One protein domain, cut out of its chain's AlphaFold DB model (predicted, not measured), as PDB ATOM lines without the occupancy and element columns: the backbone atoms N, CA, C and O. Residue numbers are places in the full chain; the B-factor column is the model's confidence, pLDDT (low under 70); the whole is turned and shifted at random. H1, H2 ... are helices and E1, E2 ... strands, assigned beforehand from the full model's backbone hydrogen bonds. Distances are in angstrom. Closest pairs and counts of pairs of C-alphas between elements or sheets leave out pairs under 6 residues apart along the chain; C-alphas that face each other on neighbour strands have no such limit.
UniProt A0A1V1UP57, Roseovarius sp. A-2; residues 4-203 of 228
ATOM      1  N   LEU A   4     164.418 185.604 168.578       91.75
ATOM      2  CA  LEU A   4     165.483 184.806 167.971       91.75
ATOM      3  C   LEU A   4     166.511 185.716 167.311       91.75
ATOM      4  O   LEU A   4     166.151 186.655 166.603       91.75
ATOM      5  N   PHE A   5     167.780 185.378 167.475       92.12
ATOM      6  CA  PHE A   5     168.879 186.002 166.757       92.12
ATOM      7  C   PHE A   5     169.845 184.937 166.265       92.12
ATOM      8  O   PHE A   5     170.097 183.949 166.957       92.12
ATOM      9  N   ALA A   6     170.395 185.154 165.075       93.88
ATOM     10  CA  ALA A   6     171.395 184.273 164.511       93.88
ATOM     11  C   ALA A   6     172.471 185.062 163.768       93.88
ATOM     12  O   ALA A   6     172.184 186.083 163.143       93.88
ATOM     13  N   MET A   7     173.694 184.542 163.779       93.44
ATOM     14  CA  MET A   7     174.792 185.023 162.951       93.44
ATOM     15  C   MET A   7     175.473 183.839 162.268       93.44
ATOM     16  O   MET A   7     175.638 182.784 162.873       93.44
ATOM     17  N   SER A   8     175.901 184.049 161.026       93.50
ATOM     18  CA  SER A   8     176.829 183.186 160.300       93.50
ATOM     19  C   SER A   8     177.948 184.053 159.729       93.50
ATOM     20  O   SER A   8     177.666 185.109 159.158       93.50
ATOM     21  N   SER A   9     179.199 183.627 159.894       91.38
ATOM     22  CA  SER A   9     180.379 184.310 159.364       91.38
ATOM     23  C   SER A   9     181.314 183.338 158.644       91.38
ATOM     24  O   SER A   9     181.412 182.163 159.000       91.38
ATOM     25  N   ALA A  10     182.021 183.840 157.626       88.69
ATOM     26  CA  ALA A  10     182.979 183.055 156.845       88.69
ATOM     27  C   ALA A  10     184.219 182.654 157.666       88.69
ATOM     28  O   ALA A  10     184.790 181.582 157.461       88.69
ATOM     29  N   SER A  11     184.613 183.494 158.624       87.44
ATOM     30  CA  SER A  11     185.706 183.256 159.567       87.44
ATOM     31  C   SER A  11     185.214 183.443 161.006       87.44
ATOM     32  O   SER A  11     184.265 184.203 161.230       87.44
ATOM     33  N   PRO A  12     185.826 182.769 162.002       88.25
ATOM     34  CA  PRO A  12     185.501 183.000 163.405       88.25
ATOM     35  C   PRO A  12     185.535 184.497 163.720       88.25
ATOM     36  O   PRO A  12     186.556 185.160 163.550       88.25
ATOM     37  N   THR A  13     184.385 185.035 164.116       86.81
ATOM     38  CA  THR A  13     184.175 186.471 164.305       86.81
ATOM     39  C   THR A  13     183.774 186.732 165.743       86.81
ATOM     40  O   THR A  13     182.984 185.991 166.329       86.81
ATOM     41  N   ARG A  14     184.333 187.797 166.315       83.12
ATOM     42  CA  ARG A  14     183.951 188.287 167.635       83.12
ATOM     43  C   ARG A  14     182.600 188.978 167.548       83.12
ATOM     44  O   ARG A  14     182.425 189.890 166.743       83.12
ATOM     45  N   VAL A  15     181.678 188.583 168.416       73.88
ATOM     46  CA  VAL A  15     180.366 189.222 168.521       73.88
ATOM     47  C   VAL A  15     180.140 189.644 169.954       73.88
ATOM     48  O   VAL A  15     180.019 188.804 170.840       73.88
ATOM     49  N   LYS A  16     180.024 190.953 170.175       72.81
ATOM     50  CA  LYS A  16     179.450 191.465 171.417       72.81
ATOM     51  C   LYS A  16     177.941 191.449 171.272       72.81
ATOM     52  O   LYS A  16     177.374 192.246 170.528       72.81
ATOM     53  N   TYR A  17     177.299 190.505 171.945       67.12
ATOM     54  CA  TYR A  17     175.852 190.377 171.915       67.12
ATOM     55  C   TYR A  17     175.259 190.789 173.260       67.12
ATOM     56  O   TYR A  17     175.391 190.088 174.262       67.12
ATOM     57  N   GLN A  18     174.587 191.937 173.278       67.38
ATOM     58  CA  GLN A  18     173.878 192.408 174.459       67.38
ATOM     59  C   GLN A  18     172.454 191.846 174.467       67.38
ATOM     60  O   GLN A  18     171.536 192.419 173.883       67.38
ATOM     61  N   LEU A  19     172.265 190.724 175.167       65.50
ATOM     62  CA  LEU A  19     170.960 190.075 175.359       65.50
ATOM     63  C   LEU A  19     169.887 191.033 175.889       65.50
ATOM     64  O   LEU A  19     168.730 190.936 175.488       65.50
ATOM     65  N   ASN A  20     170.265 191.949 176.786       61.16
ATOM     66  CA  ASN A  20     169.333 192.918 177.360       61.16
ATOM     67  C   ASN A  20     168.801 193.869 176.294       61.16
ATOM     68  O   ASN A  20     167.588 193.946 176.144       61.16
ATOM     69  N   THR A  21     169.698 194.481 175.523       65.44
ATOM     70  CA  THR A  21     169.386 195.358 174.391       65.44
ATOM     71  C   THR A  21     168.558 194.613 173.354       65.44
ATOM     72  O   THR A  21     167.459 195.039 173.028       65.44
ATOM     73  N   PHE A  22     168.998 193.432 172.914       65.88
ATOM     74  CA  PHE A  22     168.248 192.621 171.953       65.88
ATOM     75  C   PHE A  22     166.812 192.341 172.405       65.88
ATOM     76  O   PHE A  22     165.863 192.463 171.636       65.88
ATOM     77  N   ALA A  23     166.634 191.991 173.672       59.72
ATOM     78  CA  ALA A  23     165.314 191.669 174.170       59.72
ATOM     79  C   ALA A  23     164.502 192.908 174.586       59.72
ATOM     80  O   ALA A  23     163.289 192.796 174.748       59.72
ATOM     81  N   THR A  24     165.139 194.068 174.778       59.06
ATOM     82  CA  THR A  24     164.484 195.380 174.929       59.06
ATOM     83  C   THR A  24     163.862 195.801 173.597       59.06
ATOM     84  O   THR A  24     162.694 196.174 173.555       59.06
ATOM     85  N   HIS A  25     164.569 195.587 172.486       58.19
ATOM     86  CA  HIS A  25     164.036 195.806 171.135       58.19
ATOM     87  C   HIS A  25     162.995 194.753 170.708       58.19
ATOM     88  O   HIS A  25     162.201 194.988 169.802       58.19
ATOM     89  N   GLY A  26     162.932 193.624 171.422       50.59
ATOM     90  CA  GLY A  26     161.911 192.574 171.308       50.59
ATOM     91  C   GLY A  26     160.540 192.891 171.920       50.59
ATOM     92  O   GLY A  26     159.748 191.969 172.140       50.59
ATOM     93  N   GLY A  27     160.264 194.162 172.222       51.47
ATOM     94  CA  GLY A  27     158.965 194.593 172.723       51.47
ATOM     95  C   GLY A  27     158.942 194.873 174.221       51.47
ATOM     96  O   GLY A  27     158.699 194.001 175.062       51.47
ATOM     97  N   GLU A  28     159.222 196.124 174.570       46.03
ATOM     98  CA  GLU A  28     159.444 196.584 175.939       46.03
ATOM     99  C   GLU A  28     158.153 196.992 176.673       46.03
ATOM    100  O   GLU A  28     158.112 197.989 177.391       46.03
ATOM    101  N   ARG A  29     157.065 196.223 176.519       50.41
ATOM    102  CA  ARG A  29     155.845 196.436 177.327       50.41
ATOM    103  C   ARG A  29     155.615 195.415 178.442       50.41
ATOM    104  O   ARG A  29     154.775 195.671 179.298       50.41
ATOM    105  N   TYR A  30     156.343 194.292 178.497       47.88
ATOM    106  CA  TYR A  30     156.072 193.243 179.496       47.88
ATOM    107  C   TYR A  30     157.334 192.697 180.176       47.88
ATOM    108  O   TYR A  30     158.134 191.979 179.580       47.88
ATOM    109  N   CYS A  31     157.456 193.000 181.467       48.97
ATOM    110  CA  CYS A  31     158.645 192.843 182.306       48.97
ATOM    111  C   CYS A  31     159.024 191.406 182.724       48.97
ATOM    112  O   CYS A  31     159.860 191.254 183.605       48.97
ATOM    113  N   ASN A  32     158.482 190.343 182.121       55.53
ATOM    114  CA  ASN A  32     158.753 188.967 182.566       55.53
ATOM    115  C   ASN A  32     159.286 188.106 181.410       55.53
ATOM    116  O   ASN A  32     158.518 187.629 180.574       55.53
ATOM    117  N   ARG A  33     160.614 187.933 181.353       72.75
ATOM    118  CA  ARG A  33     161.299 186.991 180.447       72.75
ATOM    119  C   ARG A  33     161.536 185.681 181.195       72.75
ATOM    120  O   ARG A  33     162.224 185.664 182.207       72.75
ATOM    121  N   ASP A  34     160.999 184.587 180.678       82.19
ATOM    122  CA  ASP A  34     160.984 183.278 181.349       82.19
ATOM    123  C   ASP A  34     162.271 182.464 181.133       82.19
ATOM    124  O   ASP A  34     162.411 181.342 181.620       82.19
ATOM    125  N   GLY A  35     163.211 183.009 180.364       89.75
ATOM    126  CA  GLY A  35     164.527 182.431 180.155       89.75
ATOM    127  C   GLY A  35     165.291 183.091 179.019       89.75
ATOM    128  O   GLY A  35     164.746 183.869 178.234       89.75
ATOM    129  N   TRP A  36     166.563 182.750 178.912       92.31
ATOM    130  CA  TRP A  36     167.417 183.143 177.802       92.31
ATOM    131  C   TRP A  36     168.451 182.059 177.535       92.31
ATOM    132  O   TRP A  36     168.796 181.274 178.422       92.31
ATOM    133  N   GLY A  37     168.974 182.045 176.319       94.56
ATOM    134  CA  GLY A  37     170.126 181.238 175.986       94.56
ATOM    135  C   GLY A  37     170.832 181.724 174.738       94.56
ATOM    136  O   GLY A  37     170.248 182.381 173.877       94.56
ATOM    137  N   ILE A  38     172.106 181.384 174.650       95.06
ATOM    138  CA  ILE A  38     172.978 181.688 173.528       95.06
ATOM    139  C   ILE A  38     173.972 180.551 173.342       95.06
ATOM    140  O   ILE A  38     174.455 179.961 174.311       95.06
ATOM    141  N   VAL A  39     174.266 180.243 172.086       96.31
ATOM    142  CA  VAL A  39     175.357 179.358 171.707       96.31
ATOM    143  C   VAL A  39     176.278 180.055 170.719       96.31
ATOM    144  O   VAL A  39     175.815 180.635 169.738       96.31
ATOM    145  N   PHE A  40     177.573 179.980 171.005       95.31
ATOM    146  CA  PHE A  40     178.671 180.356 170.123       95.31
ATOM    147  C   PHE A  40     179.258 179.058 169.562       95.31
ATOM    148  O   PHE A  40     180.026 178.383 170.248       95.31
ATOM    149  N   ALA A  41     178.825 178.667 168.367       95.12
ATOM    150  CA  ALA A  41     179.201 177.406 167.734       95.12
ATOM    151  C   ALA A  41     180.386 177.587 166.775       95.12
ATOM    152  O   ALA A  41     180.425 178.516 165.955       95.12
ATOM    153  N   ASP A  42     181.347 176.672 166.880       90.31
ATOM    154  CA  ASP A  42     182.530 176.618 166.031       90.31
ATOM    155  C   ASP A  42     182.966 175.166 165.792       90.31
ATOM    156  O   ASP A  42     183.302 174.416 166.713       90.31
ATOM    157  N   GLY A  43     182.944 174.745 164.528       89.44
ATOM    158  CA  GLY A  43     183.246 173.372 164.144       89.44
ATOM    159  C   GLY A  43     182.283 172.367 164.778       89.44
ATOM    160  O   GLY A  43     181.086 172.396 164.520       89.44
ATOM    161  N   ARG A  44     182.801 171.424 165.574       92.31
ATOM    162  CA  ARG A  44     182.006 170.297 166.101       92.31
ATOM    163  C   ARG A  44     181.312 170.551 167.433       92.31
ATOM    164  O   ARG A  44     180.582 169.677 167.896       92.31
ATOM    165  N   ASP A  45     181.541 171.707 168.049       94.44
ATOM    166  CA  ASP A  45     180.981 172.047 169.357       94.44
ATOM    167  C   ASP A  45     180.691 173.552 169.484       94.44
ATOM    168  O   ASP A  45     180.837 174.323 168.535       94.44
ATOM    169  N   GLY A  46     180.259 173.984 170.666       93.06
ATOM    170  CA  GLY A  46     180.052 175.393 170.958       93.06
ATOM    171  C   GLY A  46     179.886 175.690 172.441       93.06
ATOM    172  O   GLY A  46     179.443 174.852 173.230       93.06
ATOM    173  N   HIS A  47     180.194 176.929 172.819       94.88
ATOM    174  CA  HIS A  47     179.902 177.432 174.157       94.88
ATOM    175  C   HIS A  47     178.410 177.718 174.269       94.88
ATOM    176  O   HIS A  47     177.902 178.570 173.546       94.88
ATOM    177  N   ILE A  48     177.718 177.036 175.180       95.56
ATOM    178  CA  ILE A  48     176.296 177.253 175.445       95.56
ATOM    179  C   ILE A  48     176.091 177.851 176.836       95.56
ATOM    180  O   ILE A  48     176.494 177.272 177.844       95.56
ATOM    181  N   PHE A  49     175.408 178.990 176.887       95.44
ATOM    182  CA  PHE A  49     174.998 179.654 178.120       95.44
ATOM    183  C   PHE A  49     173.489 179.831 178.090       95.44
ATOM    184  O   PHE A  49     172.947 180.301 177.094       95.44
ATOM    185  N   ARG A  50     172.793 179.420 179.148       95.12
ATOM    186  CA  ARG A  50     171.336 179.541 179.232       95.12
ATOM    187  C   ARG A  50     170.855 179.475 180.668       95.12
ATOM    188  O   ARG A  50     171.403 178.720 181.469       95.12
ATOM    189  N   GLU A  51     169.794 180.211 180.964       93.56
ATOM    190  CA  GLU A  51     169.116 180.157 182.254       93.56
ATOM    191  C   GLU A  51     167.603 180.334 182.099       93.56
ATOM    192  O   GLU A  51     167.154 181.122 181.265       93.56
ATOM    193  N   PRO A  52     166.799 179.671 182.946       92.75
ATOM    194  CA  PRO A  52     165.345 179.796 182.945       92.75
ATOM    195  C   PRO A  52     164.869 180.981 183.802       92.75
ATOM    196  O   PRO A  52     164.011 180.846 184.670       92.75
ATOM    197  N   ARG A  53     165.504 182.139 183.632       87.50
ATOM    198  CA  ARG A  53     165.178 183.385 184.340       87.50
ATOM    199  C   ARG A  53     165.471 184.587 183.442       87.50
ATOM    200  O   ARG A  53     166.159 184.410 182.438       87.50
ATOM    201  N   PRO A  54     165.012 185.800 183.776       86.19
ATOM    202  CA  PRO A  54     165.298 186.977 182.965       86.19
ATOM    203  C   PRO A  54     166.803 187.234 182.792       86.19
ATOM    204  O   PRO A  54     167.576 187.143 183.748       86.19
ATOM    205  N   ALA A  55     167.217 187.612 181.577       83.81
ATOM    206  CA  ALA A  55     168.602 188.002 181.289       83.81
ATOM    207  C   ALA A  55     169.028 189.290 182.027       83.81
ATOM    208  O   ALA A  55     170.198 189.432 182.375       83.81
ATOM    209  N   SER A  56     168.082 190.192 182.324       80.62
ATOM    210  CA  SER A  56     168.336 191.469 183.016       80.62
ATOM    211  C   SER A  56     169.000 191.269 184.376       80.62
ATOM    212  O   SER A  56     169.970 191.946 184.719       80.62
ATOM    213  N   ASP A  57     168.539 190.255 185.104       81.81
ATOM    214  CA  ASP A  57     168.971 189.978 186.472       81.81
ATOM    215  C   ASP A  57     170.081 188.918 186.494       81.81
ATOM    216  O   ASP A  57     170.511 188.439 187.550       81.81
ATOM    217  N   SER A  58     170.571 188.517 185.319       86.38
ATOM    218  CA  SER A  58     171.528 187.437 185.180       86.38
ATOM    219  C   SER A  58     172.977 187.899 185.191       86.38
ATOM    220  O   SER A  58     173.469 188.544 184.269       86.38
ATOM    221  N   ALA A  59     173.701 187.487 186.237       90.31
ATOM    222  CA  ALA A  59     175.156 187.570 186.269       90.31
ATOM    223  C   ALA A  59     175.800 186.776 185.122       90.31
ATOM    224  O   ALA A  59     176.753 187.267 184.527       90.31
ATOM    225  N   LEU A  60     175.249 185.609 184.768       90.75
ATOM    226  CA  LEU A  60     175.748 184.828 183.640       90.75
ATOM    227  C   LEU A  60     175.534 185.572 182.317       90.75
ATOM    228  O   LEU A  60     176.455 185.626 181.519       90.75
ATOM    229  N   ALA A  61     174.380 186.215 182.109       87.44
ATOM    230  CA  ALA A  61     174.111 186.999 180.904       87.44
ATOM    231  C   ALA A  61     175.076 188.179 180.773       87.44
ATOM    232  O   ALA A  61     175.571 188.433 179.679       87.44
ATOM    233  N   ARG A  62     175.381 188.864 181.887       86.38
ATOM    234  CA  ARG A  62     176.400 189.925 181.916       86.38
ATOM    235  C   ARG A  62     177.782 189.379 181.562       86.38
ATOM    236  O   ARG A  62     178.404 189.881 180.637       86.38
ATOM    237  N   MET A  63     178.209 188.292 182.209       89.00
ATOM    238  CA  MET A  63     179.485 187.637 181.896       89.00
ATOM    239  C   MET A  63     179.571 187.191 180.434       89.00
ATOM    240  O   MET A  63     180.614 187.342 179.812       89.00
ATOM    241  N   THR A  64     178.490 186.645 179.876       89.25
ATOM    242  CA  THR A  64     178.439 186.229 178.474       89.25
ATOM    243  C   THR A  64     178.489 187.428 177.525       89.25
ATOM    244  O   THR A  64     179.195 187.365 176.524       89.25
ATOM    245  N   ALA A  65     177.801 188.531 177.832       83.12
ATOM    246  CA  ALA A  65     177.848 189.751 177.021       83.12
ATOM    247  C   ALA A  65     179.242 190.407 177.020       83.12
ATOM    248  O   ALA A  65     179.665 190.946 175.996       83.12
ATOM    249  N   ASP A  66     179.958 190.317 178.143       84.06
ATOM    250  CA  ASP A  66     181.325 190.826 178.298       84.06
ATOM    251  C   ASP A  66     182.396 189.841 177.795       84.06
ATOM    252  O   ASP A  66     183.576 190.192 177.712       84.06
ATOM    253  N   SER A  67     182.010 188.603 177.465       82.75
ATOM    254  CA  SER A  67     182.954 187.563 177.062       82.75
ATOM    255  C   SER A  67     183.522 187.801 175.665       82.75
ATOM    256  O   SER A  67     182.822 188.164 174.720       82.75
ATOM    257  N   ASP A  68     184.822 187.555 175.529       84.19
ATOM    258  CA  ASP A  68     185.541 187.643 174.265       84.19
ATOM    259  C   ASP A  68     185.569 186.272 173.568       84.19
ATOM    260  O   ASP A  68     186.587 185.578 173.553       84.19
ATOM    261  N   ILE A  69     184.413 185.844 173.053       89.56
ATOM    262  CA  ILE A  69     184.259 184.558 172.359       89.56
ATOM    263  C   ILE A  69     184.137 184.803 170.851       89.56
ATOM    264  O   ILE A  69     183.257 185.533 170.389       89.56
ATOM    265  N   SER A  70     185.012 184.169 170.067       90.81
ATOM    266  CA  SER A  70     184.902 184.115 168.606       90.81
ATOM    267  C   SER A  70     184.151 182.864 168.166       90.81
ATOM    268  O   SER A  70     184.430 181.777 168.666       90.81
ATOM    269  N   CYS A  71     183.263 182.989 167.184       92.56
ATOM    270  CA  CYS A  71     182.558 181.844 166.609       92.56
ATOM    271  C   CYS A  71     182.225 182.064 165.133       92.56
ATOM    272  O   CYS A  71     182.187 183.202 164.658       92.56
ATOM    273  N   LYS A  72     181.938 180.979 164.409       93.50
ATOM    274  CA  LYS A  72     181.382 181.065 163.050       93.50
ATOM    275  C   LYS A  72     179.872 181.224 163.059       93.50
ATOM    276  O   LYS A  72     179.340 181.990 162.258       93.50
ATOM    277  N   TYR A  73     179.196 180.534 163.977       95.50
ATOM    278  CA  TYR A  73     177.747 180.578 164.105       95.50
ATOM    279  C   TYR A  73     177.348 181.003 165.509       95.50
ATOM    280  O   TYR A  73     177.920 180.553 166.498       95.50
ATOM    281  N   LEU A  74     176.332 181.851 165.596       94.75
ATOM    282  CA  LEU A  74     175.734 182.260 166.859       94.75
ATOM    283  C   LEU A  74     174.231 182.038 166.757       94.75
ATOM    284  O   LEU A  74     173.630 182.429 165.761       94.75
ATOM    285  N   ILE A  75     173.631 181.410 167.766       95.75
ATOM    286  CA  ILE A  75     172.174 181.332 167.929       95.75
ATOM    287  C   ILE A  75     171.847 181.849 169.324       95.75
ATOM    288  O   ILE A  75     172.356 181.317 170.307       95.75
ATOM    289  N   ALA A  76     170.983 182.852 169.417       93.75
ATOM    290  CA  ALA A  76     170.459 183.350 170.678       93.75
ATOM    291  C   ALA A  76     168.932 183.305 170.688       93.75
ATOM    292  O   ALA A  76     168.269 183.452 169.658       93.75
ATOM    293  N   HIS A  77     168.383 183.085 171.877       92.75
ATOM    294  CA  HIS A  77     166.956 183.015 172.109       92.75
ATOM    295  C   HIS A  77     166.604 183.658 173.446       92.75
ATOM    296  O   HIS A  77     167.183 183.328 174.482       92.75
ATOM    297  N   VAL A  78     165.604 184.534 173.433       88.62
ATOM    298  CA  VAL A  78     164.955 185.019 174.652       88.62
ATOM    299  C   VAL A  78     163.576 184.399 174.728       88.62
ATOM    300  O   VAL A  78     162.766 184.547 173.817       88.62
ATOM    301  N   ARG A  79     163.325 183.677 175.818       82.31
ATOM    302  CA  ARG A  79     162.116 182.890 176.016       82.31
ATOM    303  C   ARG A  79     161.056 183.698 176.755       82.31
ATOM    304  O   ARG A  79     161.314 184.295 177.797       82.31
ATOM    305  N   ARG A  80     159.832 183.602 176.247       80.19
ATOM    306  CA  ARG A  80     158.588 183.861 176.969       80.19
ATOM    307  C   ARG A  80     157.786 182.564 176.932       80.19
ATOM    308  O   ARG A  80     157.410 182.107 175.858       80.19
ATOM    309  N   ALA A  81     157.634 181.912 178.074       70.56
ATOM    310  CA  ALA A  81     157.096 180.566 178.174       70.56
ATOM    311  C   ALA A  81     155.604 180.562 177.805       70.56
ATOM    312  O   ALA A  81     154.751 180.930 178.606       70.56
ATOM    313  N   SER A  82     155.289 180.141 176.577       70.69
ATOM    314  CA  SER A  82     153.925 179.785 176.162       70.69
ATOM    315  C   SER A  82     153.604 178.316 176.455       70.69
ATOM    316  O   SER A  82     152.462 177.981 176.755       70.69
ATOM    317  N   VAL A  83     154.620 177.448 176.390       75.06
ATOM    318  CA  VAL A  83     154.541 176.000 176.625       75.06
ATOM    319  C   VAL A  83     155.680 175.572 177.547       75.06
ATOM    320  O   VAL A  83     156.820 176.022 177.385       75.06
ATOM    321  N   GLY A  84     155.366 174.687 178.497       78.50
ATOM    322  CA  GLY A  84     156.305 174.151 179.481       78.50
ATOM    323  C   GLY A  84     156.680 175.154 180.576       78.50
ATOM    324  O   GLY A  84     156.620 176.372 180.396       78.50
ATOM    325  N   LYS A  85     157.120 174.652 181.731       87.56
ATOM    326  CA  LYS A  85     157.558 175.508 182.847       87.56
ATOM    327  C   LYS A  85     158.824 176.316 182.490       87.56
ATOM    328  O   LYS A  85     159.580 175.895 181.598       87.56
ATOM    329  N   PRO A  86     159.087 177.460 183.155       89.50
ATOM    330  CA  PRO A  86     160.357 178.184 183.071       89.50
ATOM    331  C   PRO A  86     161.461 177.364 183.753       89.50
ATOM    332  O   PRO A  86     161.864 177.623 184.879       89.50
ATOM    333  N   GLU A  87     161.910 176.305 183.081       93.88
ATOM    334  CA  GLU A  87     162.926 175.368 183.555       93.88
ATOM    335  C   GLU A  87     164.045 175.252 182.517       93.88
ATOM    336  O   GLU A  87     163.826 175.413 181.312       93.88
ATOM    337  N   LEU A  88     165.263 174.948 182.973       95.00
ATOM    338  CA  LEU A  88     166.447 174.883 182.110       95.00
ATOM    339  C   LEU A  88     166.272 173.880 180.958       95.00
ATOM    340  O   LEU A  88     166.675 174.154 179.830       95.00
ATOM    341  N   ARG A  89     165.615 172.745 181.232       95.62
ATOM    342  CA  ARG A  89     165.293 171.707 180.238       95.62
ATOM    343  C   ARG A  89     164.362 172.179 179.120       95.62
ATOM    344  O   ARG A  89     164.368 171.573 178.065       95.62
ATOM    345  N   ASN A  90     163.636 173.275 179.332       95.38
ATOM    346  CA  ASN A  90     162.729 173.900 178.367       95.38
ATOM    347  C   ASN A  90     163.298 175.209 177.790       95.38
ATOM    348  O   ASN A  90     162.572 175.987 177.174       95.38
ATOM    349  N   THR A  91     164.577 175.503 178.046       95.06
ATOM    350  CA  THR A  91     165.220 176.758 177.644       95.06
ATOM    351  C   THR A  91     166.130 176.525 176.440       95.06
ATOM    352  O   THR A  91     167.140 175.815 176.530       95.06
ATOM    353  N   HIS A  92     165.767 177.137 175.310       95.94
ATOM    354  CA  HIS A  92     166.568 177.150 174.084       95.94
ATOM    355  C   HIS A  92     167.875 177.951 174.253       95.94
ATOM    356  O   HIS A  92     167.938 178.824 175.119       95.94
ATOM    357  N   PRO A  93     168.881 177.741 173.382       97.19
ATOM    358  CA  PRO A  93     168.955 176.692 172.359       97.19
ATOM    359  C   PRO A  93     169.043 175.282 172.961       97.19
ATOM    360  O   PRO A  93     169.685 175.069 173.990       97.19
ATOM    361  N   PHE A  94     168.393 174.307 172.330       97.81
ATOM    362  CA  PHE A  94     168.604 172.894 172.645       97.81
ATOM    363  C   PHE A  94     169.925 172.420 172.046       97.81
ATOM    364  O   PHE A  94     170.351 172.936 171.016       97.81
ATOM    365  N   ARG A  95     170.556 171.426 172.683       97.19
ATOM    366  CA  ARG A  95     171.763 170.757 172.182       97.19
ATOM    367  C   ARG A  95     171.563 169.245 172.170       97.19
ATOM    368  O   ARG A  95     171.043 168.690 173.143       97.19
ATOM    369  N   ARG A  96     172.008 168.589 171.099       96.00
ATOM    370  CA  ARG A  96     172.154 167.127 170.992       96.00
ATOM    371  C   ARG A  96     173.444 166.786 170.254       96.00
ATOM    372  O   ARG A  96     173.903 167.576 169.437       96.00
ATOM    373  N   ILE A  97     174.029 165.632 170.567       92.50
ATOM    374  CA  ILE A  97     175.215 165.120 169.871       92.50
ATOM    375  C   ILE A  97     174.802 163.971 168.959       92.50
ATOM    376  O   ILE A  97     174.172 163.016 169.414       92.50
ATOM    377  N   ILE A  98     175.175 164.049 167.685       86.56
ATOM    378  CA  ILE A  98     174.975 162.979 166.703       86.56
ATOM    379  C   ILE A  98     176.280 162.780 165.955       86.56
ATOM    380  O   ILE A  98     176.872 163.750 165.505       86.56
ATOM    381  N   SER A  99     176.747 161.535 165.863       83.38
ATOM    382  CA  SER A  99     177.964 161.177 165.118       83.38
ATOM    383  C   SER A  99     179.174 162.076 165.448       83.38
ATOM    384  O   SER A  99     179.964 162.433 164.581       83.38
ATOM    385  N   GLY A 100     179.305 162.468 166.723       86.56
ATOM    386  CA  GLY A 100     180.395 163.322 167.214       86.56
ATOM    387  C   GLY A 100     180.262 164.820 166.903       86.56
ATOM    388  O   GLY A 100     181.232 165.549 167.091       86.56
ATOM    389  N   GLN A 101     179.093 165.273 166.447       90.25
ATOM    390  CA  GLN A 101     178.799 166.654 166.071       90.25
ATOM    391  C   GLN A 101     177.735 167.256 166.999       90.25
ATOM    392  O   GLN A 101     176.726 166.608 167.296       90.25
ATOM    393  N   ALA A 102     177.947 168.486 167.473       95.25
ATOM    394  CA  ALA A 102     176.939 169.225 168.222       95.25
ATOM    395  C   ALA A 102     175.901 169.859 167.290       95.25
ATOM    396  O   ALA A 102     176.222 170.620 166.381       95.25
ATOM    397  N   HIS A 103     174.637 169.561 167.573       97.12
ATOM    398  CA  HIS A 103     173.477 170.134 166.915       97.12
ATOM    399  C   HIS A 103     172.770 171.081 167.874       97.12
ATOM    400  O   HIS A 103     172.490 170.710 169.018       97.12
ATOM    401  N   HIS A 104     172.446 172.276 167.396       98.19
ATOM    402  CA  HIS A 104     171.818 173.351 168.146       98.19
ATOM    403  C   HIS A 104     170.513 173.785 167.490       98.19
ATOM    404  O   HIS A 104     170.469 173.978 166.278       98.19
ATOM    405  N   PHE A 105     169.460 173.973 168.285       98.44
ATOM    406  CA  PHE A 105     168.138 174.319 167.763       98.44
ATOM    407  C   PHE A 105     167.404 175.331 168.637       98.44
ATOM    408  O   PHE A 105     167.332 175.180 169.860       98.44
ATOM    409  N   ALA A 106     166.828 176.351 168.009       97.88
ATOM    410  CA  ALA A 106     165.960 177.329 168.648       97.88
ATOM    411  C   ALA A 106     164.675 177.525 167.834       97.88
ATOM    412  O   ALA A 106     164.707 177.539 166.603       97.88
ATOM    413  N   HIS A 107     163.553 177.688 168.533       96.75
ATOM    414  CA  HIS A 107     162.229 177.826 167.937       96.75
ATOM    415  C   HIS A 107     161.477 178.995 168.574       96.75
ATOM    416  O   HIS A 107     161.400 179.085 169.797       96.75
ATOM    417  N   ASN A 108     160.890 179.854 167.743       93.44
ATOM    418  CA  ASN A 108     159.937 180.876 168.161       93.44
ATOM    419  C   ASN A 108     158.581 180.622 167.507       93.44
ATOM    420  O   ASN A 108     158.394 180.853 166.306       93.44
ATOM    421  N   GLY A 109     157.655 180.157 168.333       92.00
ATOM    422  CA  GLY A 109     156.320 179.769 167.933       92.00
ATOM    423  C   GLY A 109     155.751 178.719 168.875       92.00
ATOM    424  O   GLY A 109     156.272 178.473 169.964       92.00
ATOM    425  N   THR A 110     154.644 178.117 168.470       93.75
ATOM    426  CA  THR A 110     154.013 177.000 169.176       93.75
ATOM    427  C   THR A 110     153.391 176.094 168.124       93.75
ATOM    428  O   THR A 110     152.690 176.580 167.238       93.75
ATOM    429  N   LEU A 111     153.688 174.799 168.206       95.69
ATOM    430  CA  LEU A 111     153.268 173.753 167.283       95.69
ATOM    431  C   LEU A 111     152.175 172.911 167.960       95.69
ATOM    432  O   LEU A 111     152.434 171.930 168.661       95.69
ATOM    433  N   HIS A 112     150.925 173.323 167.784       95.88
ATOM    434  CA  HIS A 112     149.762 172.709 168.418       95.88
ATOM    435  C   HIS A 112     149.492 171.312 167.857       95.88
ATOM    436  O   HIS A 112     149.267 171.175 166.665       95.88
ATOM    437  N   GLY A 113     149.477 170.278 168.705       95.19
ATOM    438  CA  GLY A 113     149.237 168.892 168.274       95.19
ATOM    439  C   GLY A 113     150.435 168.219 167.592       95.19
ATOM    440  O   GLY A 113     150.320 167.077 167.157       95.19
ATOM    441  N   TYR A 114     151.598 168.882 167.532       95.44
ATOM    442  CA  TYR A 114     152.786 168.338 166.868       95.44
ATOM    443  C   TYR A 114     153.273 167.034 167.505       95.44
ATOM    444  O   TYR A 114     153.493 166.047 166.810       95.44
ATOM    445  N   ILE A 115     153.381 167.007 168.838       94.50
ATOM    446  CA  ILE A 115     153.801 165.822 169.606       94.50
ATOM    447  C   ILE A 115     152.921 164.606 169.289       94.50
ATOM    448  O   ILE A 115     153.430 163.494 169.172       94.50
ATOM    449  N   ASP A 116     151.615 164.810 169.124       94.06
ATOM    450  CA  ASP A 116     150.682 163.721 168.835       94.06
ATOM    451  C   ASP A 116     150.747 163.249 167.384       94.06
ATOM    452  O   ASP A 116     150.406 162.101 167.107       94.06
ATOM    453  N   SER A 117     151.227 164.104 166.481       93.94
ATOM    454  CA  SER A 117     151.417 163.776 165.067       93.94
ATOM    455  C   SER A 117     152.680 162.958 164.775       93.94
ATOM    456  O   SER A 117     152.816 162.417 163.677       93.94
ATOM    457  N   LEU A 118     153.607 162.863 165.738       92.56
ATOM    458  CA  LEU A 118     154.852 162.119 165.565       92.56
ATOM    459  C   LEU A 118     154.568 160.645 165.277       92.56
ATOM    460  O   LEU A 118     153.931 159.946 166.066       92.56
ATOM    461  N   THR A 119     155.090 160.170 164.145       88.12
ATOM    462  CA  THR A 119     154.947 158.768 163.725       88.12
ATOM    463  C   THR A 119     155.733 157.838 164.648       88.12
ATOM    464  O   THR A 119     155.218 156.801 165.063       88.12
ATOM    465  N   ASP A 120     156.953 158.230 165.021       88.31
ATOM    466  CA  ASP A 120     157.774 157.508 165.986       88.31
ATOM    467  C   ASP A 120     157.665 158.145 167.377       88.31
ATOM    468  O   ASP A 120     158.318 159.136 167.707       88.31
ATOM    469  N   ARG A 121     156.826 157.552 168.231       89.56
ATOM    470  CA  ARG A 121     156.657 158.025 169.612       89.56
ATOM    471  C   ARG A 121     157.848 157.699 170.514       89.56
ATOM    472  O   ARG A 121     157.912 158.251 171.613       89.56
ATOM    473  N   SER A 122     158.778 156.837 170.090       90.50
ATOM    474  CA  SER A 122     159.962 156.507 170.894       90.50
ATOM    475  C   SER A 122     160.876 157.721 171.090       90.50
ATOM    476  O   SER A 122     161.473 157.853 172.158       90.50
ATOM    477  N   LEU A 123     160.859 158.683 170.157       89.50
ATOM    478  CA  LEU A 123     161.552 159.970 170.283       89.50
ATOM    479  C   LEU A 123     161.213 160.729 171.567       89.50
ATOM    480  O   LEU A 123     162.057 161.431 172.117       89.50
ATOM    481  N   LEU A 124     159.984 160.588 172.068       91.38
ATOM    482  CA  LEU A 124     159.551 161.288 173.277       91.38
ATOM    483  C   LEU A 124     160.288 160.802 174.528       91.38
ATOM    484  O   LEU A 124     160.360 161.540 175.506       91.38
ATOM    485  N   SER A 125     160.848 159.588 174.501       92.69
ATOM    486  CA  SER A 125     161.676 159.075 175.597       92.69
ATOM    487  C   SER A 125     163.063 159.726 175.663       92.69
ATOM    488  O   SER A 125     163.676 159.733 176.728       92.69
ATOM    489  N   ASP A 126     163.513 160.346 174.564       93.25
ATOM    490  CA  ASP A 126     164.771 161.094 174.475       93.25
ATOM    491  C   ASP A 126     164.593 162.607 174.750       93.25
ATOM    492  O   ASP A 126     165.575 163.370 174.787       93.25
ATOM    493  N   CYS A 127     163.351 163.074 174.943       94.62
ATOM    494  CA  CYS A 127     163.064 164.425 175.426       94.62
ATOM    495  C   CYS A 127     163.468 164.552 176.899       94.62
ATOM    496  O   CYS A 127     163.168 163.691 177.724       94.62
ATOM    497  N   VAL A 128     164.119 165.662 177.247       95.88
ATOM    498  CA  VAL A 128     164.442 165.976 178.648       95.88
ATOM    499  C   VAL A 128     163.372 166.904 179.227       95.88
ATOM    500  O   VAL A 128     162.936 166.750 180.371       95.88
ATOM    501  N   GLY A 129     162.966 167.896 178.443       92.75
ATOM    502  CA  GLY A 129     161.878 168.821 178.699       92.75
ATOM    503  C   GLY A 129     160.517 168.295 178.252       92.75
ATOM    504  O   GLY A 129     160.324 167.112 177.990       92.75
ATOM    505  N   ASP A 130     159.550 169.205 178.217       91.88
ATOM    506  CA  ASP A 130     158.144 168.924 177.899       91.88
ATOM    507  C   ASP A 130     157.581 169.844 176.800       91.88
ATOM    508  O   ASP A 130     156.370 169.941 176.607       91.88
ATOM    509  N   THR A 131     158.464 170.523 176.061       94.88
ATOM    510  CA  THR A 131     158.067 171.428 174.973       94.88
ATOM    511  C   THR A 131     157.916 170.709 173.636       94.88
ATOM    512  O   THR A 131     158.727 169.858 173.269       94.88
ATOM    513  N   ASP A 132     156.940 171.161 172.855       95.31
ATOM    514  CA  ASP A 132     156.793 170.886 171.421       95.31
ATOM    515  C   ASP A 132     158.092 171.119 170.632       95.31
ATOM    516  O   ASP A 132     158.437 170.368 169.728       95.31
ATOM    517  N   SER A 133     158.841 172.146 171.023       96.44
ATOM    518  CA  SER A 133     160.071 172.581 170.382       96.44
ATOM    519  C   SER A 133     161.203 171.559 170.507       96.44
ATOM    520  O   SER A 133     161.977 171.398 169.567       96.44
ATOM    521  N   GLU A 134     161.322 170.879 171.653       97.00
ATOM    522  CA  GLU A 134     162.320 169.816 171.824       97.00
ATOM    523  C   GLU A 134     161.916 168.562 171.046       97.00
ATOM    524  O   GLU A 134     162.754 167.973 170.367       97.00
ATOM    525  N   ALA A 135     160.629 168.204 171.061       97.06
ATOM    526  CA  ALA A 135     160.115 167.083 170.278       97.06
ATOM    527  C   ALA A 135     160.324 167.300 168.766       97.06
ATOM    528  O   ALA A 135     160.812 166.410 168.073       97.06
ATOM    529  N   ALA A 136     160.045 168.508 168.265       97.81
ATOM    530  CA  ALA A 136     160.307 168.890 166.879       97.81
ATOM    531  C   ALA A 136     161.803 168.850 166.534       97.81
ATOM    532  O   ALA A 136     162.177 168.450 165.433       97.81
ATOM    533  N   PHE A 137     162.674 169.211 167.480       98.00
ATOM    534  CA  PHE A 137     164.112 169.079 167.283       98.00
ATOM    535  C   PHE A 137     164.532 167.612 167.134       98.00
ATOM    536  O   PHE A 137     165.257 167.290 166.199       98.00
ATOM    537  N   LEU A 138     164.066 166.718 168.010       97.06
ATOM    538  CA  LEU A 138     164.397 165.291 167.922       97.06
ATOM    539  C   LEU A 138     163.869 164.643 166.636       97.06
ATOM    540  O   LEU A 138     164.593 163.863 166.022       97.06
ATOM    541  N   ASP A 139     162.673 165.025 166.186       96.94
ATOM    542  CA  ASP A 139     162.112 164.595 164.900       96.94
ATOM    543  C   ASP A 139     162.988 165.044 163.715       96.94
ATOM    544  O   ASP A 139     163.394 164.227 162.887       96.94
ATOM    545  N   LEU A 140     163.400 166.319 163.671       97.00
ATOM    546  CA  LEU A 140     164.344 166.802 162.653       97.00
ATOM    547  C   LEU A 140     165.641 165.975 162.644       97.00
ATOM    548  O   LEU A 140     166.130 165.584 161.583       97.00
ATOM    549  N   LEU A 141     166.200 165.702 163.823       94.94
ATOM    550  CA  LEU A 141     167.423 164.918 163.966       94.94
ATOM    551  C   LEU A 141     167.251 163.464 163.499       94.94
ATOM    552  O   LEU A 141     168.166 162.923 162.876       94.94
ATOM    553  N   GLN A 142     166.101 162.839 163.765       93.38
ATOM    554  CA  GLN A 142     165.779 161.504 163.257       93.38
ATOM    555  C   GLN A 142     165.745 161.491 161.727       93.38
ATOM    556  O   GLN A 142     166.458 160.701 161.111       93.38
ATOM    557  N   ARG A 143     165.016 162.425 161.108       93.38
ATOM    558  CA  ARG A 143     164.911 162.523 159.641       93.38
ATOM    559  C   ARG A 143     166.270 162.735 158.971       93.38
ATOM    560  O   ARG A 143     166.539 162.193 157.898       93.38
ATOM    561  N   LEU A 144     167.149 163.518 159.600       92.00
ATOM    562  CA  LEU A 144     168.518 163.717 159.121       92.00
ATOM    563  C   LEU A 144     169.351 162.434 159.208       92.00
ATOM    564  O   LEU A 144     170.088 162.136 158.270       92.00
ATOM    565  N   ARG A 145     169.213 161.656 160.290       88.31
ATOM    566  CA  ARG A 145     169.877 160.347 160.429       88.31
ATOM    567  C   ARG A 145     169.396 159.345 159.381       88.31
ATOM    568  O   ARG A 145     170.214 158.624 158.830       88.31
ATOM    569  N   GLU A 146     168.099 159.325 159.089       88.56
ATOM    570  CA  GLU A 146     167.489 158.432 158.090       88.56
ATOM    571  C   GLU A 146     167.876 158.783 156.646       88.56
ATOM    572  O   GLU A 146     167.774 157.942 155.759       88.56
ATOM    573  N   THR A 147     168.347 160.010 156.408       85.62
ATOM    574  CA  THR A 147     168.830 160.457 155.090       85.62
ATOM    575  C   THR A 147     170.284 160.037 154.821       85.62
ATOM    576  O   THR A 147     170.743 160.132 153.687       85.62
ATOM    577  N   GLY A 148     171.036 159.597 155.837       73.50
ATOM    578  CA  GLY A 148     172.421 159.151 155.665       73.50
ATOM    579  C   GLY A 148     172.520 157.718 155.140       73.50
ATOM    580  O   GLY A 148     171.920 156.808 155.707       73.50
ATOM    581  N   ASP A 149     173.341 157.502 154.106       61.56
ATOM    582  CA  ASP A 149     173.566 156.179 153.490       61.56
ATOM    583  C   ASP A 149     174.287 155.179 154.425       61.56
ATOM    584  O   ASP A 149     174.202 153.964 154.245       61.56
ATOM    585  N   ALA A 150     174.984 155.676 155.454       59.12
ATOM    586  CA  ALA A 150     175.604 154.894 156.522       59.12
ATOM    587  C   ALA A 150     175.498 155.642 157.863       59.12
ATOM    588  O   ALA A 150     175.502 156.872 157.893       59.12
ATOM    589  N   ARG A 151     175.474 154.907 158.990       58.03
ATOM    590  CA  ARG A 151     175.367 155.481 160.354       58.03
ATOM    591  C   ARG A 151     176.447 156.531 160.690       58.03
ATOM    592  O   ARG A 151     176.235 157.322 161.608       58.03
ATOM    593  N   ASP A 152     177.541 156.576 159.926       58.84
ATOM    594  CA  ASP A 152     178.714 157.416 160.192       58.84
ATOM    595  C   ASP A 152     179.019 158.470 159.111       58.84
ATOM    596  O   ASP A 152     180.001 159.203 159.232       58.84
ATOM    597  N   THR A 153     178.197 158.598 158.063       67.81
ATOM    598  CA  THR A 153     178.381 159.646 157.042       67.81
ATOM    599  C   THR A 153     177.359 160.758 157.225       67.81
ATOM    600  O   THR A 153     176.160 160.534 157.063       67.81
ATOM    601  N   VAL A 154     177.831 161.969 157.539       77.06
ATOM    602  CA  VAL A 154     176.991 163.177 157.540       77.06
ATOM    603  C   VAL A 154     176.472 163.403 156.113       77.06
ATOM    604  O   VAL A 154     177.302 163.488 155.203       77.06
ATOM    605  N   PRO A 155     175.144 163.499 155.886       85.12
ATOM    606  CA  PRO A 155     174.610 163.770 154.555       85.12
ATOM    607  C   PRO A 155     175.156 165.089 154.003       85.12
ATOM    608  O   PRO A 155     175.447 166.026 154.759       85.12
ATOM    609  N   ASP A 156     175.267 165.195 152.679       90.69
ATOM    610  CA  ASP A 156     175.723 166.440 152.068       90.69
ATOM    611  C   ASP A 156     174.797 167.623 152.422       90.69
ATOM    612  O   ASP A 156     173.658 167.467 152.877       90.69
ATOM    613  N   LEU A 157     175.310 168.846 152.252       93.00
ATOM    614  CA  LEU A 157     174.581 170.055 152.637       93.00
ATOM    615  C   LEU A 157     173.223 170.176 151.931       93.00
ATOM    616  O   LEU A 157     172.262 170.650 152.537       93.00
ATOM    617  N   LYS A 158     173.119 169.733 150.672       94.81
ATOM    618  CA  LYS A 158     171.875 169.806 149.905       94.81
ATOM    619  C   LYS A 158     170.840 168.836 150.472       94.81
ATOM    620  O   LYS A 158     169.703 169.238 150.695       94.81
ATOM    621  N   ALA A 159     171.226 167.596 150.757       94.38
ATOM    622  CA  ALA A 159     170.351 166.598 151.359       94.38
ATOM    623  C   ALA A 159     169.838 167.061 152.732       94.38
ATOM    624  O   ALA A 159     168.633 167.011 152.992       94.38
ATOM    625  N   ARG A 160     170.725 167.605 153.580       95.12
ATOM    626  CA  ARG A 160     170.343 168.204 154.872       95.12
ATOM    627  C   ARG A 160     169.369 169.371 154.699       95.12
ATOM    628  O   ARG A 160     168.369 169.447 155.413       95.12
ATOM    629  N   PHE A 161     169.626 170.255 153.734       97.00
ATOM    630  CA  PHE A 161     168.753 171.391 153.430       97.00
ATOM    631  C   PHE A 161     167.368 170.949 152.937       97.00
ATOM    632  O   PHE A 161     166.354 171.509 153.360       97.00
ATOM    633  N   ASP A 162     167.306 169.919 152.094       97.38
ATOM    634  CA  ASP A 162     166.054 169.359 151.582       97.38
ATOM    635  C   ASP A 162     165.224 168.733 152.721       97.38
ATOM    636  O   ASP A 162     164.008 168.940 152.784       97.38
ATOM    637  N   VAL A 163     165.864 168.022 153.661       97.44
ATOM    638  CA  VAL A 163     165.215 167.499 154.880       97.44
ATOM    639  C   VAL A 163     164.676 168.636 155.740       97.44
ATOM    640  O   VAL A 163     163.494 168.628 156.086       97.44
ATOM    641  N   PHE A 164     165.511 169.634 156.046       98.25
ATOM    642  CA  PHE A 164     165.116 170.781 156.864       98.25
ATOM    643  C   PHE A 164     163.941 171.544 156.241       98.25
ATOM    644  O   PHE A 164     163.002 171.921 156.940       98.25
ATOM    645  N   THR A 165     163.942 171.714 154.917       98.31
ATOM    646  CA  THR A 165     162.863 172.387 154.184       98.31
ATOM    647  C   THR A 165     161.541 171.627 154.284       98.31
ATOM    648  O   THR A 165     160.510 172.246 154.557       98.31
ATOM    649  N   ARG A 166     161.550 170.297 154.107       98.25
ATOM    650  CA  ARG A 166     160.343 169.462 154.259       98.25
ATOM    651  C   ARG A 166     159.816 169.489 155.692       98.25
ATOM    652  O   ARG A 166     158.640 169.779 155.889       98.25
ATOM    653  N   PHE A 167     160.702 169.298 156.671       98.31
ATOM    654  CA  PHE A 167     160.381 169.412 158.095       98.31
ATOM    655  C   PHE A 167     159.695 170.751 158.410       98.31
ATOM    656  O   PHE A 167     158.617 170.784 158.998       98.31
ATOM    657  N   CYS A 168     160.269 171.864 157.947       98.25
ATOM    658  CA  CYS A 168     159.686 173.187 158.148       98.25
ATOM    659  C   CYS A 168     158.313 173.318 157.478       98.25
ATOM    660  O   CYS A 168     157.393 173.887 158.061       98.25
ATOM    661  N   ALA A 169     158.156 172.792 156.258       97.75
ATOM    662  CA  ALA A 169     156.894 172.859 155.532       97.75
ATOM    663  C   ALA A 169     155.750 172.153 156.272       97.75
ATOM    664  O   ALA A 169     154.649 172.703 156.308       97.75
ATOM    665  N   GLU A 170     156.028 170.998 156.874       97.56
ATOM    666  CA  GLU A 170     155.088 170.236 157.699       97.56
ATOM    667  C   GLU A 170     154.815 170.932 159.038       97.56
ATOM    668  O   GLU A 170     153.659 171.117 159.408       97.56
ATOM    669  N   ALA A 171     155.854 171.411 159.730       97.62
ATOM    670  CA  ALA A 171     155.714 172.098 161.015       97.62
ATOM    671  C   ALA A 171     154.778 173.320 160.944       97.62
ATOM    672  O   ALA A 171     154.026 173.579 161.884       97.62
ATOM    673  N   ARG A 172     154.746 174.033 159.807       96.62
ATOM    674  CA  ARG A 172     153.823 175.164 159.575       96.62
ATOM    675  C   ARG A 172     152.346 174.801 159.720       96.62
ATOM    676  O   ARG A 172     151.547 175.685 160.012       96.62
ATOM    677  N   GLN A 173     151.976 173.536 159.512       96.75
ATOM    678  CA  GLN A 173     150.594 173.071 159.665       96.75
ATOM    679  C   GLN A 173     150.137 173.079 161.131       96.75
ATOM    680  O   GLN A 173     148.939 173.123 161.394       96.75
ATOM    681  N   TYR A 174     151.083 173.090 162.073       96.81
ATOM    682  CA  TYR A 174     150.823 173.049 163.510       96.81
ATOM    683  C   TYR A 174     150.940 174.427 164.181       96.81
ATOM    684  O   TYR A 174     150.493 174.594 165.315       96.81
ATOM    685  N   GLY A 175     151.503 175.435 163.503       94.81
ATOM    686  CA  GLY A 175     151.515 176.811 163.999       94.81
ATOM    687  C   GLY A 175     152.669 177.674 163.490       94.81
ATOM    688  O   GLY A 175     153.276 177.420 162.447       94.81
ATOM    689  N   ALA A 176     152.948 178.756 164.222       94.38
ATOM    690  CA  ALA A 176     154.111 179.598 163.955       94.38
ATOM    691  C   ALA A 176     155.386 178.772 164.161       94.38
ATOM    692  O   ALA A 176     155.513 178.087 165.170       94.38
ATOM    693  N   SER A 177     156.300 178.831 163.198       95.75
ATOM    694  CA  SER A 177     157.408 177.883 163.077       95.75
ATOM    695  C   SER A 177     158.662 178.618 162.609       95.75
ATOM    696  O   SER A 177     159.087 178.488 161.465       95.75
ATOM    697  N   ASN A 178     159.214 179.486 163.455       96.94
ATOM    698  CA  ASN A 178     160.465 180.181 163.150       96.94
ATOM    699  C   ASN A 178     161.618 179.403 163.775       96.94
ATOM    700  O   ASN A 178     161.678 179.301 165.000       96.94
ATOM    701  N   PHE A 179     162.510 178.852 162.953       98.12
ATOM    702  CA  PHE A 179     163.550 177.929 163.403       98.12
ATOM    703  C   PHE A 179     164.946 178.435 163.071       98.12
ATOM    704  O   PHE A 179     165.205 178.889 161.955       98.12
ATOM    705  N   LEU A 180     165.849 178.276 164.035       98.44
ATOM    706  CA  LEU A 180     167.293 178.363 163.852       98.44
ATOM    707  C   LEU A 180     167.880 176.995 164.175       98.44
ATOM    708  O   LEU A 180     167.695 176.497 165.285       98.44
ATOM    709  N   TYR A 181     168.583 176.396 163.222       98.44
ATOM    710  CA  TYR A 181     169.206 175.090 163.379       98.44
ATOM    711  C   TYR A 181     170.658 175.150 162.916       98.44
ATOM    712  O   TYR A 181     170.925 175.522 161.780       98.44
ATOM    713  N   CYS A 182     171.597 174.790 163.781       97.44
ATOM    714  CA  CYS A 182     173.004 174.674 163.426       97.44
ATOM    715  C   CYS A 182     173.482 173.259 163.716       97.44
ATOM    716  O   CYS A 182     173.295 172.763 164.821       97.44
ATOM    717  N   ASP A 183     174.117 172.620 162.744       93.88
ATOM    718  CA  ASP A 183     174.751 171.309 162.912       93.88
ATOM    719  C   ASP A 183     176.275 171.405 162.987       93.88
ATOM    720  O   ASP A 183     176.975 170.424 162.779       93.88
ATOM    721  N   GLY A 184     176.789 172.607 163.256       86.25
ATOM    722  CA  GLY A 184     178.206 172.950 163.358       86.25
ATOM    723  C   GLY A 184     178.977 172.996 162.030       86.25
ATOM    724  O   GLY A 184     180.104 173.485 162.002       86.25
ATOM    725  N   ASP A 185     178.359 172.592 160.918       90.25
ATOM    726  CA  ASP A 185     178.873 172.846 159.566       90.25
ATOM    727  C   ASP A 185     178.070 173.937 158.841       90.25
ATOM    728  O   ASP A 185     178.620 174.732 158.083       90.25
ATOM    729  N   ALA A 186     176.765 174.024 159.098       94.12
ATOM    730  CA  ALA A 186     175.913 175.062 158.537       94.12
ATOM    731  C   ALA A 186     174.895 175.591 159.553       94.12
ATOM    732  O   ALA A 186     174.555 174.939 160.543       94.12
ATOM    733  N   LEU A 187     174.394 176.798 159.279       96.81
ATOM    734  CA  LEU A 187     173.258 177.405 159.964       96.81
ATOM    735  C   LEU A 187     172.068 177.460 158.998       96.81
ATOM    736  O   LEU A 187     172.088 178.190 158.008       96.81
ATOM    737  N   PHE A 188     171.026 176.705 159.317       98.00
ATOM    738  CA  PHE A 188     169.750 176.661 158.624       98.00
ATOM    739  C   PHE A 188     168.749 177.568 159.337       98.00
ATOM    740  O   PHE A 188     168.627 177.554 160.565       98.00
ATOM    741  N   ILE A 189     168.024 178.367 158.557       97.69
ATOM    742  CA  ILE A 189     167.074 179.353 159.071       97.69
ATOM    743  C   ILE A 189     165.754 179.187 158.332       97.69
ATOM    744  O   ILE A 189     165.721 179.210 157.101       97.69
ATOM    745  N   HIS A 190     164.661 179.064 159.082       97.50
ATOM    746  CA  HIS A 190     163.311 179.112 158.538       97.50
ATOM    747  C   HIS A 190     162.523 180.250 159.184       97.50
ATOM    748  O   HIS A 190     162.382 180.307 160.405       97.50
ATOM    749  N   ALA A 191     162.011 181.151 158.348       95.62
ATOM    750  CA  ALA A 191     161.165 182.265 158.748       95.62
ATOM    751  C   ALA A 191     159.740 182.019 158.242       95.62
ATOM    752  O   ALA A 191     159.520 181.899 157.036       95.62
ATOM    753  N   HIS A 192     158.784 181.958 159.161       95.12
ATOM    754  CA  HIS A 192     157.369 181.797 158.856       95.12
ATOM    755  C   HIS A 192     156.634 183.102 159.194       95.12
ATOM    756  O   HIS A 192     156.757 184.091 158.471       95.12
ATOM    757  N   GLN A 193     155.912 183.125 160.309       93.62
ATOM    758  CA  GLN A 193     155.110 184.251 160.776       93.62
ATOM    759  C   GLN A 193     155.345 184.484 162.266       93.62
ATOM    760  O   GLN A 193     155.682 183.555 163.003       93.62
ATOM    761  N   ARG A 194     155.140 185.720 162.717       89.25
ATOM    762  CA  ARG A 194     155.168 186.096 164.136       89.25
ATOM    763  C   ARG A 194     154.112 187.160 164.404       89.25
ATOM    764  O   ARG A 194     153.650 187.802 163.464       89.25
ATOM    765  N   ARG A 195     153.738 187.357 165.671       86.69
ATOM    766  CA  ARG A 195     153.020 188.585 166.042       86.69
ATOM    767  C   ARG A 195     154.040 189.681 166.322       86.69
ATOM    768  O   ARG A 195     155.130 189.416 166.832       86.69
ATOM    769  N   HIS A 196     153.667 190.898 165.987       82.31
ATOM    770  CA  HIS A 196     154.477 192.090 166.167       82.31
ATOM    771  C   HIS A 196     153.821 192.967 167.221       82.31
ATOM    772  O   HIS A 196     152.594 192.989 167.338       82.31
ATOM    773  N   GLU A 197     154.630 193.653 168.018       77.00
ATOM    774  CA  GLU A 197     154.104 194.667 168.924       77.00
ATOM    775  C   GLU A 197     153.758 195.926 168.129       77.00
ATOM    776  O   GLU A 197     154.549 196.416 167.325       77.00
ATOM    777  N   THR A 198     152.549 196.426 168.340       80.31
ATOM    778  CA  THR A 198     152.006 197.638 167.735       80.31
ATOM    779  C   THR A 198     151.591 198.612 168.838       80.31
ATOM    780  O   THR A 198     151.599 198.283 170.029       80.31
ATOM    781  N   SER A 199     151.200 199.831 168.457       79.75
ATOM    782  CA  SER A 199     150.626 200.810 169.390       79.75
ATOM    783  C   SER A 199     149.458 200.234 170.200       79.75
ATOM    784  O   SER A 199     149.357 200.515 171.399       79.75
ATOM    785  N   ASP A 200     148.657 199.377 169.562       82.75
ATOM    786  CA  ASP A 200     147.372 198.870 170.052       82.75
ATOM    787  C   ASP A 200     147.454 197.464 170.677       82.75
ATOM    788  O   ASP A 200     146.447 196.932 171.141       82.75
ATOM    789  N   GLY A 201     148.641 196.847 170.720       80.56
ATOM    790  CA  GLY A 201     148.844 195.523 171.312       80.56
ATOM    791  C   GLY A 201     149.690 194.599 170.442       80.56
ATOM    792  O   GLY A 201     150.662 195.026 169.834       80.56
ATOM    793  N   LEU A 202     149.361 193.307 170.420       83.12
ATOM    794  CA  LEU A 202     150.010 192.337 169.533       83.12
ATOM    795  C   LEU A 202     149.190 192.182 168.252       83.12
ATOM    796  O   LEU A 202     147.980 191.974 168.325       83.12
ATOM    797  N   SER A 203     149.852 192.219 167.096       88.56
ATOM    798  CA  SER A 203     149.224 191.950 165.799       88.56
ATOM    799  C   SER A 203     148.700 190.511 165.697       88.56
ATOM    800  O   SER A 203     149.051 189.626 166.490       88.56
TER     801      SER A 203
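Overview. This is residues 4 to 203 of the 228 residues of a protein of Roseovarius sp. A-2 (UniProt A0A1V1UP57). Two four-stranded antiparallel sheets, E1 E4 E2 E3 and E5 E6 E7 E8, sit face to face as a sandwich, with helices over both of its outer sides. The short H1 and H2 cover the first sheet, while the second, more curled sheet wraps round H5, which pairs with H6 in a helical hairpin; the short H3 and H4 pack on H5. The printed part has 200 residues, with six named helices and eight named strands in the order E1 H1 E2 E3 H2 E4 E5 E6 H3 H4 H5 H6 E7 E8, and its class is mixed, helices and strands. The whole is compact, with a radius of gyration of the C-alphas of 16.6 A, and rounded, spanning 48 by 38 by 28 A.

Along the chain. In the first sheet E1 is residues 4 to 14, beginning at C-alpha 4, (165.483, 184.806, 167.971), and it bends by 127 degrees at residue 11. E4, residues 70 to 79, is 24.0 A long and bends by 81 degrees at residue 73; E2, residues 35 to 42, is 23.6 A long, and E3, residues 45 to 51, is 19.3 A long. The helices H1, residues 19 to 25, and H2, residues 59 to 66, are short. In the second sheet E5 is residues 94 to 98; E6, residues 101 to 111, is 26.5 A long and bends by 83 degrees at residue 108; E7, residues 175 to 182, is 21.6 A long; E8, residues 187 to 190, ends at C-alpha 190, (163.311, 179.112, 158.538). H3 is residues 114 to 117 and H4 residues 121 to 126. H5, residues 132 to 146, is 21.1 A long and starts at C-alpha 132, (156.793, 170.886, 171.421); H6, residues 157 to 171, is 20.7 A long.

Arrangement. The first sheet is twisted, and E1 and E3 are its edge strands. N 7 and O 74 of E1 and E4 are 2.9 A apart, N 39 and O 75 of E2 and E4 2.8 A, and N 38 and O 49 of the hairpin E2 and E3 2.8 A, each within hydrogen-bond range. E1, H1, E2 and E3, H2, E4 are split strand-helix-strand units, two strands running the same way with another between them, and both crossovers are right-handed. H1 and H2 are on the same face of this sheet, H1 over E4 at a height over the sheet of 9.5 A and H2 at 10.0 A. In the sandwich, two sheets face to face, the facing parts are 9.7 A apart centre to centre and the strands stand at 27 degrees; the closest C-alphas of E4 and E6 are those of His 77 and Ala 106, 6.7 A apart. In the second sheet N 96 and O 103 of the hairpin E5 and E6 are 3.0 A apart, N 106 and O 180 of E6 and E7 2.9 A, and N 181 and O 188 of the hairpin E7 and E8 2.9 A, within hydrogen-bond range. H5 and H6 are on the same face of it, two layers, helices on one face of a sheet; it curls round H5, and H6 runs along the strands, at 16 degrees to E7 on the local plane. H5 is the hub: with residues 140 to 144 alone it touches H6, opposite ways at a steep tilt of 38 degrees, closest at the C-alphas of Leu 144 and Arg 160, 6.4 A apart. With residues 132 to 136 alone it touches H3, closest at C-alphas 115 and 132, 6.2 A apart, and with residues 135 to 139 alone H4, closest at C-alphas 123 and 138, 6.5 A apart. Every O i to N i+4 pair is within hydrogen-bond range in H1, H2, H5 and H6; in H4 0 of 2 are, beside 3 of 3 O i to N i+3 pairs, and H3 is too short for an O i to N i+4 pair.

Size, cuts and confidence. The two C-alphas farthest apart are those of Ala 150 and Asp 200, 54.0 A. The printed part has no cut. The link E4 to E5, 14 residues, is long, and there the chain changes from one sheet to the other. Residues 191 to 203 hold no named element; in them residues 197 to 198 pair with residues 201 to 202, antiparallel. Mean pLDDT of the printed part is 87.9, and residues 17 to 32 and 149 to 153 are under 70.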